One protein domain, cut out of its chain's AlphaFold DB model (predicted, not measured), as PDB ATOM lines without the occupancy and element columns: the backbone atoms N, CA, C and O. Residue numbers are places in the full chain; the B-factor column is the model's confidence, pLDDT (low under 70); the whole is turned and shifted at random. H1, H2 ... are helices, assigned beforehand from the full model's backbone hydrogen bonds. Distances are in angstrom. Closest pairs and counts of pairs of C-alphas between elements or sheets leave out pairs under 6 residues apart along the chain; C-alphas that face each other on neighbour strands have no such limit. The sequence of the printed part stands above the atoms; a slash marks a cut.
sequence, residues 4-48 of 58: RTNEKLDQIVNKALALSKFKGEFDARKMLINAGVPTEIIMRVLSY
ATOM      1  N   ARG A   4     132.194 100.928 118.979       64.56
ATOM      2  CA  ARG A   4     131.047 101.557 118.293       64.56
ATOM      3  C   ARG A   4     129.899 101.912 119.237       64.56
ATOM      4  O   ARG A   4     129.164 102.865 118.983       64.56
ATOM      5  N   THR A   5     129.710 101.131 120.294       69.19
ATOM      6  CA  THR A   5     128.671 101.376 121.299       69.19
ATOM      7  C   THR A   5     129.033 102.597 122.139       69.19
ATOM      8  O   THR A   5     128.170 103.438 122.385       69.19
ATOM      9  N   ASN A   6     130.320 102.764 122.461       74.50
ATOM     10  CA  ASN A   6     130.820 103.924 123.201       74.50
ATOM     11  C   ASN A   6     130.680 105.228 122.399       74.50
ATOM     12  O   ASN A   6     130.242 106.231 122.949       74.50
ATOM     13  N   GLU A   7     130.967 105.218 121.092       79.69
ATOM     14  CA  GLU A   7     130.794 106.406 120.235       79.69
ATOM     15  C   GLU A   7     129.328 106.848 120.130       79.69
ATOM     16  O   GLU A   7     129.017 108.038 120.201       79.69
ATOM     17  N   LYS A   8     128.401 105.890 119.988       82.56
ATOM     18  CA  LYS A   8     126.962 106.188 119.975       82.56
ATOM     19  C   LYS A   8     126.499 106.754 121.315       82.56
ATOM     20  O   LYS A   8     125.738 107.721 121.334       82.56
ATOM     21  N   LEU A   9     126.965 106.170 122.417       83.56
ATOM     22  CA  LEU A   9     126.639 106.636 123.760       83.56
ATOM     23  C   LEU A   9     127.155 108.062 123.994       83.56
ATOM     24  O   LEU A   9     126.395 108.904 124.464       83.56
ATOM     25  N   ASP A  10     128.379 108.371 123.565       84.69
ATOM     26  CA  ASP A  10     128.945 109.724 123.618       84.69
ATOM     27  C   ASP A  10     128.094 110.744 122.859       84.69
ATOM     28  O   ASP A  10     127.823 111.838 123.359       84.69
ATOM     29  N   GLN A  11     127.636 110.407 121.652       88.06
ATOM     30  CA  GLN A  11     126.770 111.299 120.877       88.06
ATOM     31  C   GLN A  11     125.433 111.547 121.584       88.06
ATOM     32  O   GLN A  11     124.964 112.688 121.648       88.06
ATOM     33  N   ILE A  12     124.829 110.493 122.140       89.38
ATOM     34  CA  ILE A  12     123.571 110.571 122.892       89.38
ATOM     35  C   ILE A  12     123.745 111.449 124.138       89.38
ATOM     36  O   ILE A  12     122.931 112.345 124.375       89.38
ATOM     37  N   VAL A  13     124.825 111.243 124.893       87.88
ATOM     38  CA  VAL A  13     125.157 112.004 126.102       87.88
ATOM     39  C   VAL A  13     125.406 113.475 125.782       87.88
ATOM     40  O   VAL A  13     124.806 114.343 126.411       87.88
ATOM     41  N   ASN A  14     126.202 113.781 124.756       88.31
ATOM     42  CA  ASN A  14     126.454 115.162 124.338       88.31
ATOM     43  C   ASN A  14     125.167 115.884 123.920       88.31
ATOM     44  O   ASN A  14     124.951 117.045 124.278       88.31
ATOM     45  N   LYS A  15     124.274 115.187 123.212       89.38
ATOM     46  CA  LYS A  15     122.977 115.741 122.815       89.38
ATOM     47  C   LYS A  15     122.059 115.964 124.018       89.38
ATOM     48  O   LYS A  15     121.404 117.001 124.077       89.38
ATOM     49  N   ALA A  16     122.055 115.057 124.993       89.31
ATOM     50  CA  ALA A  16     121.315 115.233 126.240       89.31
ATOM     51  C   ALA A  16     121.858 116.403 127.076       89.31
ATOM     52  O   ALA A  16     121.076 117.192 127.594       89.31
ATOM     53  N   LEU A  17     123.180 116.584 127.149       87.75
ATOM     54  CA  LEU A  17     123.803 117.726 127.828       87.75
ATOM     55  C   LEU A  17     123.444 119.058 127.166       87.75
ATOM     56  O   LEU A  17     123.128 120.028 127.857       87.75
ATOM     57  N   ALA A  18     123.459 119.111 125.832       88.88
ATOM     58  CA  ALA A  18     122.981 120.276 125.097       88.88
ATOM     59  C   ALA A  18     121.496 120.530 125.402       88.88
ATOM     60  O   ALA A  18     121.124 121.639 125.781       88.88
ATOM     61  N   LEU A  19     120.658 119.492 125.330       88.94
ATOM     62  CA  LEU A  19     119.230 119.585 125.627       88.94
ATOM     63  C   LEU A  19     118.965 120.072 127.057       88.94
ATOM     64  O   LEU A  19     118.102 120.922 127.253       88.94
ATOM     65  N   SER A  20     119.756 119.617 128.031       88.44
ATOM     66  CA  SER A  20     119.659 120.039 129.430       88.44
ATOM     67  C   SER A  20     119.895 121.536 129.603       88.44
ATOM     68  O   SER A  20     119.278 122.146 130.470       88.44
ATOM     69  N   LYS A  21     120.767 122.137 128.781       84.88
ATOM     70  CA  LYS A  21     121.037 123.582 128.801       84.88
ATOM     71  C   LYS A  21     119.935 124.404 128.130       84.88
ATOM     72  O   LYS A  21     119.698 125.527 128.553       84.88
ATOM     73  N   PHE A  22     119.295 123.871 127.087       86.38
ATOM     74  CA  PHE A  22     118.302 124.614 126.298       86.38
ATOM     75  C   PHE A  22     116.854 124.418 126.761       86.38
ATOM     76  O   PHE A  22     116.079 125.366 126.732       86.38
ATOM     77  N   LYS A  23     116.471 123.194 127.143       87.12
ATOM     78  CA  LYS A  23     115.097 122.832 127.542       87.12
ATOM     79  C   LYS A  23     114.957 122.488 129.022       87.12
ATOM     80  O   LYS A  23     113.866 122.594 129.567       87.12
ATOM     81  N   GLY A  24     116.058 122.118 129.670       87.31
ATOM     82  CA  GLY A  24     116.086 121.737 131.077       87.31
ATOM     83  C   GLY A  24     116.384 120.256 131.290       87.31
ATOM     84  O   GLY A  24     116.323 119.426 130.378       87.31
ATOM     85  N   GLU A  25     116.733 119.928 132.531       87.50
ATOM     86  CA  GLU A  25     117.215 118.601 132.928       87.50
ATOM     87  C   GLU A  25     116.177 117.490 132.700       87.50
ATOM     88  O   GLU A  25     116.531 116.377 132.312       87.50
ATOM     89  N   PHE A  26     114.886 117.794 132.870       89.81
ATOM     90  CA  PHE A  26     113.799 116.826 132.696       89.81
ATOM     91  C   PHE A  26     113.748 116.245 131.272       89.81
ATOM     92  O   PHE A  26     113.679 115.025 131.099       89.81
ATOM     93  N   ASP A  27     113.849 117.097 130.247       90.50
ATOM     94  CA  ASP A  27     113.861 116.671 128.844       90.50
ATOM     95  C   ASP A  27     115.124 115.874 128.494       90.50
ATOM     96  O   ASP A  27     115.051 114.854 127.802       90.50
ATOM     97  N   ALA A  28     116.281 116.294 129.014       90.88
ATOM     98  CA  ALA A  28     117.536 115.563 128.855       90.88
ATOM     99  C   ALA A  28     117.461 114.159 129.467       90.88
ATOM    100  O   ALA A  28     117.853 113.176 128.833       90.88
ATOM    101  N   ARG A  29     116.888 114.046 130.669       91.06
ATOM    102  CA  ARG A  29     116.674 112.771 131.357       91.06
ATOM    103  C   ARG A  29     115.759 111.849 130.561       91.06
ATOM    104  O   ARG A  29     116.095 110.687 130.352       91.06
ATOM    105  N   LYS A  30     114.632 112.372 130.069       93.56
ATOM    106  CA  LYS A  30     113.679 111.618 129.244       93.56
ATOM    107  C   LYS A  30     114.329 111.094 127.961       93.56
ATOM    108  O   LYS A  30     114.110 109.943 127.590       93.56
ATOM    109  N   MET A  31     115.160 111.908 127.311       92.00
ATOM    110  CA  MET A  31     115.908 111.499 126.121       92.00
ATOM    111  C   MET A  31     116.870 110.339 126.409       92.00
ATOM    112  O   MET A  31     116.911 109.383 125.638       92.00
ATOM    113  N   LEU A  32     117.625 110.410 127.507       91.62
ATOM    114  CA  LEU A  32     118.582 109.366 127.877       91.62
ATOM    115  C   LEU A  32     117.891 108.042 128.233       91.62
ATOM    116  O   LEU A  32     118.343 106.986 127.797       91.62
ATOM    117  N   ILE A  33     116.763 108.103 128.950       92.25
ATOM    118  CA  ILE A  33     115.940 106.923 129.264       92.25
ATOM    119  C   ILE A  33     115.434 106.270 127.972       92.25
ATOM    120  O   ILE A  33     115.593 105.067 127.783       92.25
ATOM    121  N   ASN A  34     114.883 107.064 127.048       92.44
ATOM    122  CA  ASN A  34     114.380 106.558 125.767       92.44
ATOM    123  C   ASN A  34     115.482 105.957 124.883       92.44
ATOM    124  O   ASN A  34     115.205 105.086 124.064       92.44
ATOM    125  N   ALA A  35     116.723 106.419 125.038       88.25
ATOM    126  CA  ALA A  35     117.885 105.875 124.345       88.25
ATOM    127  C   ALA A  35     118.428 104.579 124.982       88.25
ATOM    128  O   ALA A  35     119.414 104.032 124.492       88.25
ATOM    129  N   GLY A  36     117.803 104.088 126.060       89.38
ATOM    130  CA  GLY A  36     118.218 102.874 126.764       89.38
ATOM    131  C   GLY A  36     119.471 103.061 127.619       89.38
ATOM    132  O   GLY A  36     120.146 102.084 127.937       89.38
ATOM    133  N   VAL A  37     119.813 104.303 127.973       87.81
ATOM    134  CA  VAL A  37     120.990 104.586 128.795       87.81
ATOM    135  C   VAL A  37     120.712 104.160 130.245       87.81
ATOM    136  O   VAL A  37     119.692 104.564 130.806       87.81
ATOM    137  N   PRO A  38     121.606 103.384 130.885       88.25
ATOM    138  CA  PRO A  38     121.469 103.001 132.287       88.25
ATOM    139  C   PRO A  38     121.302 104.208 133.212       88.25
ATOM    140  O   PRO A  38     122.037 105.191 133.105       88.25
ATOM    141  N   THR A  39     120.381 104.121 134.174       86.81
ATOM    142  CA  THR A  39     120.060 105.223 135.096       86.81
ATOM    143  C   THR A  39     121.289 105.759 135.840       86.81
ATOM    144  O   THR A  39     121.389 106.966 136.053       86.81
ATOM    145  N   GLU A  40     122.254 104.904 136.185       86.19
ATOM    146  CA  GLU A  40     123.517 105.302 136.829       86.19
ATOM    147  C   GLU A  40     124.340 106.259 135.955       86.19
ATOM    148  O   GLU A  40     124.836 107.285 136.429       86.19
ATOM    149  N   ILE A  41     124.411 105.978 134.651       84.31
ATOM    150  CA  ILE A  41     125.058 106.850 133.668       84.31
ATOM    151  C   ILE A  41     124.290 108.166 133.553       84.31
ATOM    152  O   ILE A  41     124.901 109.231 133.573       84.31
ATOM    153  N   ILE A  42     122.958 108.116 133.493       88.31
ATOM    154  CA  ILE A  42     122.112 109.316 133.414       88.31
ATOM    155  C   ILE A  42     122.368 110.243 134.602       88.31
ATOM    156  O   ILE A  42     122.590 111.439 134.416       88.31
ATOM    157  N   MET A  43     122.367 109.696 135.821       86.56
ATOM    158  CA  MET A  43     122.643 110.479 137.026       86.56
ATOM    159  C   MET A  43     124.039 111.095 136.975       86.56
ATOM    160  O   MET A  43     124.190 112.276 137.278       86.56
ATOM    161  N   ARG A  44     125.050 110.334 136.541       83.50
ATOM    162  CA  ARG A  44     126.427 110.828 136.415       83.50
ATOM    163  C   ARG A  44     126.540 111.957 135.391       83.50
ATOM    164  O   ARG A  44     127.184 112.966 135.669       83.50
ATOM    165  N   VAL A  45     125.882 111.803 134.243       83.69
ATOM    166  CA  VAL A  45     125.896 112.771 133.141       83.69
ATOM    167  C   VAL A  45     125.259 114.094 133.550       83.69
ATOM    168  O   VAL A  45     125.839 115.156 133.328       83.69
ATOM    169  N   LEU A  46     124.077 114.031 134.163       82.62
ATOM    170  CA  LEU A  46     123.316 115.224 134.534       82.62
ATOM    171  C   LEU A  46     123.883 115.903 135.791       82.62
ATOM    172  O   LEU A  46     123.925 117.128 135.846       82.62
ATOM    173  N   SER A  47     124.405 115.134 136.756       82.31
ATOM    174  CA  SER A  47     124.963 115.690 138.003       82.31
ATOM    175  C   SER A  47     126.382 116.246 137.836       82.31
ATOM    176  O   SER A  47     126.760 117.194 138.521       82.31
ATOM    177  N   TYR A  48     127.192 115.672 136.934       74.94
ATOM    178  CA  TYR A  48     128.600 116.048 136.749       74.94
ATOM    179  C   TYR A  48     128.975 116.270 135.273       74.94
ATOM    180  O   TYR A  48     129.914 115.649 134.766       74.94
TER     181      TYR A  48
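What this domain is: This is residues 4 to 48 of the 58 residues of the protein "Phage tail protein" of Methylotenera sp (UniProt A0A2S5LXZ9). One long helix, H1, has two shorter helices, H2 and H3, packed on its residues 12 to 20; the chain folds back after H1 and again after H2, and the three centres make a triangle. The printed part has 45 residues with three named helices, H1, H2, H3 in chain order, and no named strand: all helix. It is compact, with a radius of gyration of the C-alphas of 9.4 A and spans of 28 by 20 by 17 A.

Where its parts are: H1, residues 4 to 22, runs 27.5 A from C-alpha 4 at (131.047, 101.557, 118.293). H2, residues 25 to 34, measures 14.3 A. H3, residues 39 to 47, measures 11.9 A and ends at C-alpha 47 at (124.963, 115.690, 138.003).

How they stand to each other: H1 touches H2 with residues 12 to 20 alone, closest at the C-alphas of Ala 16 and Ala 28, 4.6 A; they form a helical hairpin, a shallow tilt of 26 degrees, opposite ways. H1 touches H3 with residues 13 to 20 alone, closest at the C-alphas of Val 13 and Val 45, 7.1 A, a steep tilt of 45 degrees, the same way. H2 and H3 touch as a second helical hairpin, closest at the C-alphas of Leu 32 and Ile 42, 6.6 A. In H1, H2 and H3 every O i to N i+4 pair is within hydrogen-bond range.

The domain as a whole: The C-alphas of Arg 4 and Gly 24 are farthest apart, 28.2 A. The printed part has no cut, and both links are tight. In this model, pLDDT is under 70 at residues 4 to 5.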